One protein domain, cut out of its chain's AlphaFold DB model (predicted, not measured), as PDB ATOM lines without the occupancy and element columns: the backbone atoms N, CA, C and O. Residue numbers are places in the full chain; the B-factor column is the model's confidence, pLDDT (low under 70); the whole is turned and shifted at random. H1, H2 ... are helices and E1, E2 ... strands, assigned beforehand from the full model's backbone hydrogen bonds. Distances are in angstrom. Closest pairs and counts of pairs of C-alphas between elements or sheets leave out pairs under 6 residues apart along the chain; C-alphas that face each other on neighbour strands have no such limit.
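Overview. This is residues 3 to 96 of the 97 residues of an uncharacterized protein of Echinicola strongylocentroti (UniProt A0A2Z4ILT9). A twisted sheet of four strands has the short helix H1 over one face and part of the long helix H2 crossing the other. Residues 81 to 96, of which 81 to 94 belong to H2, stick out as a free arm. The printed part has 94 residues, with E1, E2, E3, E4, H1 and H2 in that order along the chain; the sheet runs E1 - E2 - E3 - E4, antiparallel, and the class is mixed, helices and strands. The whole is loose, with a radius of gyration of the C-alphas of 16.6 A, and spans 57 by 33 by 21 A.

Arrangement. E1, residues 3 to 7, and E2, residues 12 to 18, form a hairpin, with N 5 and O 14 within hydrogen-bond range at 3.0 A. E2 and E3, residues 23 to 32, form another, with N 15 and O 26 at 2.8 A. E3 and E4, residues 38 to 47, form a third, with N 29 and O 41 at 2.8 A. E1 to E4 make a meander, each strand the antiparallel neighbour of the one before. H1, residues 50 to 60, is on the sheet over E2 and E3 at a height of 8.6 A, along the strands; the C-alphas of Thr 23 and Lys 50, the closest of E3 and H1, are 5.8 A apart. Residues 62 to 63 pair antiparallel with residues 5 to 6 of E1. H2, residues 66 to 94, is on the opposite face at a height of 9.7 A, giving three layers, helices on both faces of a sheet. It runs across the strands, at 63 degrees to E2 on the local plane; the closest C-alphas of E2 and H2, Thr 13 and Tyr 69, are 5.7 A apart. H1 and H2 are apart. In both helices every O i to N i+4 pair is within hydrogen-bond range.

Along the chain. E1 begins at C-alpha 3 (89.772, 126.076, 30.269) and is 13.7 A long; E2 is 19.0 A, E3 29.8 A, E4 28.6 A and H1 15.6 A. H2, 42.7 A long, ends at C-alpha 94 (60.270, 162.310, 30.012).

Size, cuts and confidence. The C-alphas farthest apart, Cys 51 and Arg 96, are 57.6 A apart. The printed part has no cut, and its five links between elements are tight. Residues 94 to 96 have pLDDT under 70.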
ATOM      1  N   LYS A   3      89.605 126.214  31.727       97.88
ATOM      2  CA  LYS A   3      89.772 126.076  30.269       97.88
ATOM      3  C   LYS A   3      88.847 127.054  29.544       97.88
ATOM      4  O   LYS A   3      87.802 127.417  30.083       97.88
ATOM      5  N   TYR A   4      89.203 127.438  28.323       98.50
ATOM      6  CA  TYR A   4      88.460 128.414  27.526       98.50
ATOM      7  C   TYR A   4      88.160 127.856  26.140       98.50
ATOM      8  O   TYR A   4      88.977 127.123  25.575       98.50
ATOM      9  N   PHE A   5      86.979 128.179  25.615       98.50
ATOM     10  CA  PHE A   5      86.521 127.688  24.319       98.50
ATOM     11  C   PHE A   5      85.761 128.767  23.555       98.50
ATOM     12  O   PHE A   5      85.088 129.600  24.154       98.50
ATOM     13  N   HIS A   6      85.792 128.707  22.230       98.12
ATOM     14  CA  HIS A   6      85.016 129.583  21.364       98.12
ATOM     15  C   HIS A   6      84.227 128.761  20.341       98.12
ATOM     16  O   HIS A   6      84.780 127.906  19.642       98.12
ATOM     17  N   SER A   7      82.920 129.008  20.264       97.44
ATOM     18  CA  SER A   7      82.033 128.414  19.268       97.44
ATOM     19  C   SER A   7      81.543 129.489  18.314       97.44
ATOM     20  O   SER A   7      80.756 130.359  18.691       97.44
ATOM     21  N   ILE A   8      81.968 129.376  17.057       93.62
ATOM     22  CA  ILE A   8      81.496 130.234  15.967       93.62
ATOM     23  C   ILE A   8      80.007 129.968  15.714       93.62
ATOM     24  O   ILE A   8      79.217 130.900  15.612       93.62
ATOM     25  N   THR A   9      79.605 128.693  15.688       94.56
ATOM     26  CA  THR A   9      78.222 128.278  15.404       94.56
ATOM     27  C   THR A   9      77.248 128.750  16.478       94.56
ATOM     28  O   THR A   9      76.199 129.297  16.158       94.56
ATOM     29  N   GLN A  10      77.601 128.574  17.755       94.62
ATOM     30  CA  GLN A  10      76.763 129.021  18.874       94.62
ATOM     31  C   GLN A  10      76.944 130.511  19.193       94.62
ATOM     32  O   GLN A  10      76.253 131.028  20.069       94.62
ATOM     33  N   LYS A  11      77.880 131.193  18.514       95.50
ATOM     34  CA  LYS A  11      78.267 132.593  18.746       95.50
ATOM     35  C   LYS A  11      78.534 132.882  20.227       95.50
ATOM     36  O   LYS A  11      78.042 133.862  20.789       95.50
ATOM     37  N   LYS A  12      79.273 131.981  20.875       97.62
ATOM     38  CA  LYS A  12      79.551 132.006  22.315       97.62
ATOM     39  C   LYS A  12      81.030 131.778  22.591       97.62
ATOM     40  O   LYS A  12      81.649 130.890  22.004       97.62
ATOM     41  N   THR A  13      81.556 132.527  23.551       98.31
ATOM     42  CA  THR A  13      82.862 132.283  24.167       98.31
ATOM     43  C   THR A  13      82.642 131.775  25.586       98.31
ATOM     44  O   THR A  13      81.877 132.356  26.357       98.31
ATOM     45  N   TYR A  14      83.290 130.667  25.924       98.44
ATOM     46  CA  TYR A  14      83.065 129.890  27.132       98.44
ATOM     47  C   TYR A  14      84.286 129.899  28.049       98.44
ATOM     48  O   TYR A  14      85.430 129.876  27.592       98.44
ATOM     49  N   LYS A  15      84.022 129.820  29.353       98.44
ATOM     50  CA  LYS A  15      84.995 129.525  30.406       98.44
ATOM     51  C   LYS A  15      84.496 128.330  31.211       98.44
ATOM     52  O   LYS A  15      83.481 128.419  31.901       98.44
ATOM     53  N   LEU A  16      85.238 127.234  31.157       98.19
ATOM     54  CA  LEU A  16      85.066 126.084  32.035       98.19
ATOM     55  C   LEU A  16      85.818 126.339  33.340       98.19
ATOM     56  O   LEU A  16      87.019 126.607  33.323       98.19
ATOM     57  N   HIS A  17      85.123 126.209  34.464       97.69
ATOM     58  CA  HIS A  17      85.703 126.278  35.797       97.69
ATOM     59  C   HIS A  17      85.251 125.078  36.626       97.69
ATOM     60  O   HIS A  17      84.101 125.002  37.047       97.69
ATOM     61  N   CYS A  18      86.170 124.146  36.862       96.06
ATOM     62  CA  CYS A  18      85.942 123.001  37.741       96.06
ATOM     63  C   CYS A  18      86.543 123.282  39.119       96.06
ATOM     64  O   CYS A  18      87.762 123.497  39.201       96.06
ATOM     65  N   THR A  19      85.708 123.253  40.153       92.00
ATOM     66  CA  THR A  19      86.100 123.169  41.567       92.00
ATOM     67  C   THR A  19      85.918 121.730  42.056       92.00
ATOM     68  O   THR A  19      85.477 120.876  41.284       92.00
ATOM     69  N   ASP A  20      86.265 121.453  43.313       88.62
ATOM     70  CA  ASP A  20      86.101 120.113  43.892       88.62
ATOM     71  C   ASP A  20      84.617 119.727  44.031       88.62
ATOM     72  O   ASP A  20      84.255 118.575  43.809       88.62
ATOM     73  N   ASP A  21      83.748 120.710  44.289       87.00
ATOM     74  CA  ASP A  21      82.315 120.477  44.508       87.00
ATOM     75  C   ASP A  21      81.453 120.605  43.245       87.00
ATOM     76  O   ASP A  21      80.403 119.969  43.142       87.00
ATOM     77  N   GLN A  22      81.824 121.481  42.301       94.06
ATOM     78  CA  GLN A  22      80.968 121.828  41.162       94.06
ATOM     79  C   GLN A  22      81.762 122.139  39.895       94.06
ATOM     80  O   GLN A  22      82.878 122.661  39.915       94.06
ATOM     81  N   THR A  23      81.139 121.865  38.749       97.00
ATOM     82  CA  THR A  23      81.659 122.275  37.445       97.00
ATOM     83  C   THR A  23      80.762 123.336  36.827       97.00
ATOM     84  O   THR A  23      79.579 123.110  36.591       97.00
ATOM     85  N   TYR A  24      81.348 124.491  36.532       97.69
ATOM     86  CA  TYR A  24      80.658 125.631  35.945       97.69
ATOM     87  C   TYR A  24      81.120 125.869  34.512       97.69
ATOM     88  O   TYR A  24      82.320 125.891  34.234       97.69
ATOM     89  N   VAL A  25      80.167 126.142  33.628       98.12
ATOM     90  CA  VAL A  25      80.427 126.625  32.272       98.12
ATOM     91  C   VAL A  25      79.838 128.018  32.155       98.12
ATOM     92  O   VAL A  25      78.630 128.199  32.037       98.12
ATOM     93  N   TYR A  26      80.700 129.023  32.217       98.38
ATOM     94  CA  TYR A  26      80.317 130.400  31.945       98.38
ATOM     95  C   TYR A  26      80.347 130.636  30.443       98.38
ATOM     96  O   TYR A  26      81.229 130.120  29.758       98.38
ATOM     97  N   TRP A  27      79.438 131.460  29.935       98.38
ATOM     98  CA  TRP A  27      79.407 131.822  28.524       98.38
ATOM     99  C   TRP A  27      79.054 133.291  28.326       98.38
ATOM    100  O   TRP A  27      78.326 133.885  29.124       98.38
ATOM    101  N   VAL A  28      79.580 133.863  27.248       98.38
ATOM    102  CA  VAL A  28      79.306 135.224  26.782       98.38
ATOM    103  C   VAL A  28      79.007 135.160  25.291       98.38
ATOM    104  O   VAL A  28      79.676 134.435  24.558       98.38
ATOM    105  N   SER A  29      77.988 135.885  24.851       97.62
ATOM    106  CA  SER A  29      77.548 135.960  23.462       97.62
ATOM    107  C   SER A  29      77.326 137.419  23.096       97.62
ATOM    108  O   SER A  29      76.492 138.083  23.706       97.62
ATOM    109  N   VAL A  30      78.089 137.912  22.125       95.94
ATOM    110  CA  VAL A  30      77.945 139.258  21.565       95.94
ATOM    111  C   VAL A  30      77.997 139.118  20.051       95.94
ATOM    112  O   VAL A  30      79.025 138.715  19.510       95.94
ATOM    113  N   TYR A  31      76.884 139.368  19.362       94.31
ATOM    114  CA  TYR A  31      76.832 139.265  17.904       94.31
ATOM    115  C   TYR A  31      75.665 140.035  17.283       94.31
ATOM    116  O   TYR A  31      74.634 140.258  17.913       94.31
ATOM    117  N   ALA A  32      75.807 140.339  15.993       91.81
ATOM    118  CA  ALA A  32      74.724 140.784  15.123       91.81
ATOM    119  C   ALA A  32      74.292 139.659  14.160       91.81
ATOM    120  O   ALA A  32      75.094 138.794  13.779       91.81
ATOM    121  N   THR A  33      73.019 139.630  13.778       90.12
ATOM    122  CA  THR A  33      72.509 138.828  12.658       90.12
ATOM    123  C   THR A  33      72.503 139.659  11.377       90.12
ATOM    124  O   THR A  33      72.552 140.886  11.420       90.12
ATOM    125  N   THR A  34      72.426 138.985  10.227       89.56
ATOM    126  CA  THR A  34      72.283 139.638   8.913       89.56
ATOM    127  C   THR A  34      71.001 140.460   8.816       89.56
ATOM    128  O   THR A  34      71.003 141.521   8.208       89.56
ATOM    129  N   GLU A  35      69.946 140.015   9.498       91.88
ATOM    130  CA  GLU A  35      68.637 140.677   9.553       91.88
ATOM    131  C   GLU A  35      68.584 141.853  10.548       91.88
ATOM    132  O   GLU A  35      67.515 142.380  10.839       91.88
ATOM    133  N   GLY A  36      69.726 142.251  11.121       85.00
ATOM    134  CA  GLY A  36      69.826 143.419  11.998       85.00
ATOM    135  C   GLY A  36      69.475 143.174  13.468       85.00
ATOM    136  O   GLY A  36      69.449 144.123  14.250       85.00
ATOM    137  N   ALA A  37      69.244 141.927  13.889       87.94
ATOM    138  CA  ALA A  37      69.094 141.625  15.310       87.94
ATOM    139  C   ALA A  37      70.461 141.662  16.003       87.94
ATOM    140  O   ALA A  37      71.434 141.092  15.509       87.94
ATOM    141  N   PHE A  38      70.528 142.290  17.173       91.19
ATOM    142  CA  PHE A  38      71.742 142.362  17.977       91.19
ATOM    143  C   PHE A  38      71.537 141.666  19.320       91.19
ATOM    144  O   PHE A  38      70.556 141.922  20.018       91.19
ATOM    145  N   VAL A  39      72.460 140.777  19.683       92.25
ATOM    146  CA  VAL A  39      72.406 139.992  20.918       92.25
ATOM    147  C   VAL A  39      73.654 140.276  21.738       92.25
ATOM    148  O   VAL A  39      74.769 140.101  21.254       92.25
ATOM    149  N   HIS A  40      73.454 140.664  22.998       95.06
ATOM    150  CA  HIS A  40      74.498 140.723  24.014       95.06
ATOM    151  C   HIS A  40      73.990 140.025  25.283       95.06
ATOM    152  O   HIS A  40      73.055 140.473  25.942       95.06
ATOM    153  N   ALA A  41      74.562 138.873  25.611       96.31
ATOM    154  CA  ALA A  41      74.107 138.045  26.717       96.31
ATOM    155  C   ALA A  41      75.275 137.317  27.378       96.31
ATOM    156  O   ALA A  41      76.291 137.018  26.751       96.31
ATOM    157  N   ARG A  42      75.102 136.975  28.652       97.56
ATOM    158  CA  ARG A  42      76.018 136.103  29.386       97.56
ATOM    159  C   ARG A  42      75.242 135.195  30.321       97.56
ATOM    160  O   ARG A  42      74.159 135.555  30.780       97.56
ATOM    161  N   GLY A  43      75.826 134.058  30.653       97.88
ATOM    162  CA  GLY A  43      75.211 133.106  31.562       97.88
ATOM    163  C   GLY A  43      76.208 132.136  32.165       97.88
ATOM    164  O   GLY A  43      77.422 132.228  31.952       97.88
ATOM    165  N   ARG A  44      75.667 131.228  32.973       97.31
ATOM    166  CA  ARG A  44      76.414 130.181  33.656       97.31
ATOM    167  C   ARG A  44      75.553 128.935  33.759       97.31
ATOM    168  O   ARG A  44      74.510 128.973  34.408       97.31
ATOM    169  N   ASP A  45      76.071 127.846  33.226       96.62
ATOM    170  CA  ASP A  45      75.497 126.514  33.344       96.62
ATOM    171  C   ASP A  45      76.269 125.709  34.400       96.62
ATOM    172  O   ASP A  45      77.463 125.941  34.630       96.62
ATOM    173  N   VAL A  46      75.583 124.780  35.067       96.56
ATOM    174  CA  VAL A  46      76.158 123.920  36.113       96.56
ATOM    175  C   VAL A  46      76.095 122.472  35.649       96.56
ATOM    176  O   VAL A  46      75.043 121.990  35.236       96.56
ATOM    177  N   PHE A  47      77.227 121.782  35.727       95.06
ATOM    178  CA  PHE A  47      77.380 120.389  35.328       95.06
ATOM    179  C   PHE A  47      77.684 119.521  36.547       95.06
ATOM    180  O   PHE A  47      78.397 119.941  37.461       95.06
ATOM    181  N   LYS A  48      77.159 118.289  36.525       89.88
ATOM    182  CA  LYS A  48      77.337 117.300  37.597       89.88
ATOM    183  C   LYS A  48      78.798 116.887  37.769       89.88
ATOM    184  O   LYS A  48      79.237 116.656  38.889       89.88
ATOM    185  N   ASP A  49      79.537 116.788  36.669       91.50
ATOM    186  CA  ASP A  49      80.932 116.369  36.675       91.50
ATOM    187  C   ASP A  49      81.752 117.053  35.572       91.50
ATOM    188  O   ASP A  49      81.235 117.559  34.568       91.50
ATOM    189  N   LYS A  50      83.071 117.041  35.778       94.31
ATOM    190  CA  LYS A  50      84.068 117.646  34.894       94.31
ATOM    191  C   LYS A  50      84.109 117.006  33.506       94.31
ATOM    192  O   LYS A  50      84.304 117.727  32.528       94.31
ATOM    193  N   CYS A  51      83.997 115.683  33.417       94.75
ATOM    194  CA  CYS A  51      84.152 114.958  32.156       94.75
ATOM    195  C   CYS A  51      83.006 115.299  31.204       94.75
ATOM    196  O   CYS A  51      83.248 115.635  30.049       94.75
ATOM    197  N   THR A  52      81.776 115.319  31.716       94.88
ATOM    198  CA  THR A  52      80.588 115.701  30.950       94.88
ATOM    199  C   THR A  52      80.701 117.127  30.412       94.88
ATOM    200  O   THR A  52      80.489 117.353  29.221       94.88
ATOM    201  N   ALA A  53      81.087 118.088  31.257       96.19
ATOM    202  CA  ALA A  53      81.244 119.480  30.835       96.19
ATOM    203  C   ALA A  53      82.340 119.652  29.773       96.19
ATOM    204  O   ALA A  53      82.172 120.411  28.819       96.19
ATOM    205  N   LEU A  54      83.463 118.946  29.936       96.06
ATOM    206  CA  LEU A  54      84.571 119.011  28.993       96.06
ATOM    207  C   LEU A  54      84.182 118.415  27.636       96.06
ATOM    208  O   LEU A  54      84.364 119.085  26.627       96.06
ATOM    209  N   ASN A  55      83.577 117.225  27.622       96.06
ATOM    210  CA  ASN A  55      83.116 116.576  26.394       96.06
ATOM    211  C   ASN A  55      82.078 117.434  25.657       96.06
ATOM    212  O   ASN A  55      82.135 117.569  24.437       96.06
ATOM    213  N   TYR A  56      81.150 118.053  26.395       95.25
ATOM    214  CA  TYR A  56      80.167 118.979  25.832       95.25
ATOM    215  C   TYR A  56      80.834 120.175  25.137       95.25
ATOM    216  O   TYR A  56      80.472 120.532  24.016       95.25
ATOM    217  N   LEU A  57      81.835 120.786  25.780       97.00
ATOM    218  CA  LEU A  57      82.552 121.930  25.218       97.00
ATOM    219  C   LEU A  57      83.444 121.546  24.036       97.00
ATOM    220  O   LEU A  57      83.453 122.267  23.044       97.00
ATOM    221  N   GLU A  58      84.146 120.416  24.110       96.56
ATOM    222  CA  GLU A  58      84.996 119.911  23.024       96.56
ATOM    223  C   GLU A  58      84.180 119.504  21.786       96.56
ATOM    224  O   GLU A  58      84.671 119.616  20.665       96.56
ATOM    225  N   PHE A  59      82.919 119.100  21.968       96.38
ATOM    226  CA  PHE A  59      81.994 118.846  20.862       96.38
ATOM    227  C   PHE A  59      81.503 120.137  20.181       96.38
ATOM    228  O   PHE A  59      81.388 120.190  18.957       96.38
ATOM    229  N   LEU A  60      81.193 121.184  20.953       95.75
ATOM    230  CA  LEU A  60      80.537 122.398  20.436       95.75
ATOM    231  C   LEU A  60      81.487 123.520  20.016       95.75
ATOM    232  O   LEU A  60      81.085 124.439  19.289       95.75
ATOM    233  N   ALA A  61      82.700 123.521  20.550       97.75
ATOM    234  CA  ALA A  61      83.579 124.672  20.533       97.75
ATOM    235  C   ALA A  61      85.041 124.247  20.401       97.75
ATOM    236  O   ALA A  61      85.435 123.135  20.745       97.75
ATOM    237  N   LYS A  62      85.873 125.166  19.911       97.88
ATOM    238  CA  LYS A  62      87.319 124.951  19.822       97.88
ATOM    239  C   LYS A  62      88.015 125.588  21.024       97.88
ATOM    240  O   LYS A  62      87.559 126.644  21.467       97.88
ATOM    241  N   PRO A  63      89.107 125.001  21.543       98.06
ATOM    242  CA  PRO A  63      89.913 125.638  22.577       98.06
ATOM    243  C   PRO A  63      90.361 127.040  22.151       98.06
ATOM    244  O   PRO A  63      90.746 127.247  20.999       98.06
ATOM    245  N   CYS A  64      90.320 127.989  23.079       98.12
ATOM    246  CA  CYS A  64      90.752 129.366  22.856       98.12
ATOM    247  C   CYS A  64      91.562 129.884  24.055       98.12
ATOM    248  O   CYS A  64      91.826 129.146  25.011       98.12
ATOM    249  N   ARG A  65      92.007 131.140  23.995       98.25
ATOM    250  CA  ARG A  65      92.771 131.782  25.069       98.25
ATOM    251  C   ARG A  65      91.835 132.445  26.074       98.25
ATOM    252  O   ARG A  65      90.699 132.794  25.764       98.25
ATOM    253  N   GLU A  66      92.350 132.675  27.278       98.25
ATOM    254  CA  GLU A  66      91.661 133.487  28.287       98.25
ATOM    255  C   GLU A  66      91.366 134.902  27.779       98.25
ATOM    256  O   GLU A  66      90.285 135.428  28.037       98.25
ATOM    257  N   SER A  67      92.295 135.491  27.015       98.31
ATOM    258  CA  SER A  67      92.124 136.813  26.403       98.31
ATOM    259  C   SER A  67      90.843 136.897  25.581       98.31
ATOM    260  O   SER A  67      90.099 137.851  25.743       98.31
ATOM    261  N   ASP A  68      90.523 135.858  24.805       97.56
ATOM    262  CA  ASP A  68      89.337 135.840  23.943       97.56
ATOM    263  C   ASP A  68      88.042 135.900  24.773       97.56
ATOM    264  O   ASP A  68      87.069 136.558  24.406       97.56
ATOM    265  N   TYR A  69      88.030 135.234  25.934       98.25
ATOM    266  CA  TYR A  69      86.911 135.295  26.875       98.25
ATOM    267  C   TYR A  69      86.823 136.656  27.576       98.25
ATOM    268  O   TYR A  69      85.730 137.198  27.748       98.25
ATOM    269  N   MET A  70      87.965 137.218  27.972       98.31
ATOM    270  CA  MET A  70      88.023 138.530  28.613       98.31
ATOM    271  C   MET A  70      87.621 139.654  27.659       98.31
ATOM    272  O   MET A  70      86.938 140.584  28.082       98.31
ATOM    273  N   ASP A  71      87.989 139.562  26.387       98.06
ATOM    274  CA  ASP A  71      87.606 140.532  25.366       98.06
ATOM    275  C   ASP A  71      86.103 140.446  25.077       98.06
ATOM    276  O   ASP A  71      85.421 141.467  25.139       98.06
ATOM    277  N   ALA A  72      85.536 139.237  24.969       97.31
ATOM    278  CA  ALA A  72      84.083 139.067  24.880       97.31
ATOM    279  C   ALA A  72      83.331 139.673  26.087       97.31
ATOM    280  O   ALA A  72      82.258 140.258  25.928       97.31
ATOM    281  N   LEU A  73      83.881 139.556  27.305       98.00
ATOM    282  CA  LEU A  73      83.314 140.207  28.494       98.00
ATOM    283  C   LEU A  73      83.390 141.734  28.416       98.00
ATOM    284  O   LEU A  73      82.427 142.400  28.800       98.00
ATOM    285  N   LYS A  74      84.512 142.294  27.950       97.81
ATOM    286  CA  LYS A  74      84.657 143.747  27.778       97.81
ATOM    287  C   LYS A  74      83.618 144.273  26.799       97.81
ATOM    288  O   LYS A  74      82.920 145.221  27.152       97.81
ATOM    289  N   ASP A  75      83.466 143.626  25.646       96.50
ATOM    290  CA  ASP A  75      82.477 144.006  24.635       96.50
ATOM    291  C   ASP A  75      81.067 143.992  25.229       96.50
ATOM    292  O   ASP A  75      80.336 144.982  25.148       96.50
ATOM    293  N   TYR A  76      80.710 142.907  25.926       97.25
ATOM    294  CA  TYR A  76      79.425 142.792  26.614       97.25
ATOM    295  C   TYR A  76      79.176 143.963  27.581       97.25
ATOM    296  O   TYR A  76      78.116 144.587  27.522       97.25
ATOM    297  N   PHE A  77      80.133 144.284  28.460       96.06
ATOM    298  CA  PHE A  77      79.954 145.346  29.456       96.06
ATOM    299  C   PHE A  77      79.971 146.755  28.855       96.06
ATOM    300  O   PHE A  77      79.290 147.638  29.375       96.06
ATOM    301  N   GLN A  78      80.719 146.982  27.773       95.44
ATOM    302  CA  GLN A  78      80.691 148.255  27.051       95.44
ATOM    303  C   GLN A  78      79.303 148.522  26.460       95.44
ATOM    304  O   GLN A  78      78.766 149.619  26.625       95.44
ATOM    305  N   ILE A  79      78.695 147.507  25.841       94.06
ATOM    306  CA  ILE A  79      77.340 147.596  25.283       94.06
ATOM    307  C   ILE A  79      76.305 147.782  26.394       94.06
ATOM    308  O   ILE A  79      75.453 148.665  26.306       94.06
ATOM    309  N   ASP A  80      76.386 146.976  27.456       93.06
ATOM    310  CA  ASP A  80      75.454 147.048  28.587       93.06
ATOM    311  C   ASP A  80      75.458 148.442  29.234       93.06
ATOM    312  O   ASP A  80      74.403 149.033  29.485       93.06
ATOM    313  N   LYS A  81      76.652 149.024  29.405       93.81
ATOM    314  CA  LYS A  81      76.819 150.402  29.873       93.81
ATOM    315  C   LYS A  81      76.128 151.401  28.943       93.81
ATOM    316  O   LYS A  81      75.364 152.232  29.431       93.81
ATOM    317  N   ALA A  82      76.360 151.313  27.632       91.50
ATOM    318  CA  ALA A  82      75.762 152.226  26.658       91.50
ATOM    319  C   ALA A  82      74.223 152.158  26.673       91.50
ATOM    320  O   ALA A  82      73.559 153.196  26.718       91.50
ATOM    321  N   HIS A  83      73.644 150.954  26.720       89.56
ATOM    322  CA  HIS A  83      72.192 150.772  26.830       89.56
ATOM    323  C   HIS A  83      71.634 151.357  28.130       89.56
ATOM    324  O   HIS A  83      70.608 152.041  28.119       89.56
ATOM    325  N   ARG A  84      72.322 151.144  29.257       91.81
ATOM    326  CA  ARG A  84      71.921 151.716  30.546       91.81
ATOM    327  C   ARG A  84      71.939 153.244  30.519       91.81
ATOM    328  O   ARG A  84      71.001 153.868  31.010       91.81
ATOM    329  N   GLU A  85      72.982 153.851  29.961       94.31
ATOM    330  CA  GLU A  85      73.102 155.309  29.853       94.31
ATOM    331  C   GLU A  85      72.000 155.905  28.965       94.31
ATOM    332  O   GLU A  85      71.347 156.871  29.365       94.31
ATOM    333  N   GLN A  86      71.713 155.284  27.816       92.12
ATOM    334  CA  GLN A  86      70.609 155.687  26.936       92.12
ATOM    335  C   GLN A  86      69.245 155.577  27.626       92.12
ATOM    336  O   GLN A  86      68.424 156.495  27.545       92.12
ATOM    337  N   PHE A  87      69.003 154.479  28.348       90.50
ATOM    338  CA  PHE A  87      67.770 154.293  29.103       90.50
ATOM    339  C   PHE A  87      67.594 155.390  30.161       90.50
ATOM    340  O   PHE A  87      66.538 156.024  30.224       90.50
ATOM    341  N   LEU A  88      68.638 155.683  30.942       91.06
ATOM    342  CA  LEU A  88      68.611 156.747  31.949       91.06
ATOM    343  C   LEU A  88      68.362 158.130  31.330       91.06
ATOM    344  O   LEU A  88      67.548 158.888  31.860       91.06
ATOM    345  N   ALA A  89      68.999 158.441  30.198       91.06
ATOM    346  CA  ALA A  89      68.759 159.684  29.468       91.06
ATOM    347  C   ALA A  89      67.291 159.801  29.016       91.06
ATOM    348  O   ALA A  89      66.662 160.842  29.207       91.06
ATOM    349  N   SER A  90      66.702 158.709  28.509       90.06
ATOM    350  CA  SER A  90      65.299 158.689  28.071       90.06
ATOM    351  C   SER A  90      64.306 158.983  29.206       90.06
ATOM    352  O   SER A  90      63.291 159.651  28.996       90.06
ATOM    353  N   LEU A  91      64.615 158.539  30.431       88.44
ATOM    354  CA  LEU A  91      63.797 158.805  31.616       88.44
ATOM    355  C   LEU A  91      63.881 160.267  32.067       88.44
ATOM    356  O   LEU A  91      62.890 160.815  32.546       88.44
ATOM    357  N   GLN A  92      65.045 160.903  31.928       82.31
ATOM    358  CA  GLN A  92      65.221 162.310  32.295       82.31
ATOM    359  C   GLN A  92      64.476 163.242  31.336       82.31
ATOM    360  O   GLN A  92      63.836 164.190  31.791       82.31
ATOM    361  N   THR A  93      64.486 162.944  30.036       71.75
ATOM    362  CA  THR A  93      63.735 163.713  29.030       71.75
ATOM    363  C   THR A  93      62.226 163.643  29.274       71.75
ATOM    364  O   THR A  93      61.552 164.665  29.206       71.75
ATOM    365  N   LYS A  94      61.694 162.473  29.660       66.69
ATOM    366  CA  LYS A  94      60.270 162.310  30.012       66.69
ATOM    367  C   LYS A  94      59.824 163.076  31.263       66.69
ATOM    368  O   LYS A  94      58.632 163.266  31.428       66.69
ATOM    369  N   LYS A  95      60.736 163.480  32.154       61.97
ATOM    370  CA  LYS A  95      60.398 164.279  33.349       61.97
ATOM    371  C   LYS A  95      60.348 165.787  33.086       61.97
ATOM    372  O   LYS A  95      59.916 166.527  33.963       61.97
ATOM    373  N   ARG A  96      60.873 166.245  31.946       59.00
ATOM    374  CA  ARG A  96      60.942 167.669  31.573       59.00
ATOM    375  C   ARG A  96      59.805 168.112  30.646       59.00
ATOM    376  O   ARG A  96      59.649 169.314  30.459       59.00
TER     377      ARG A  96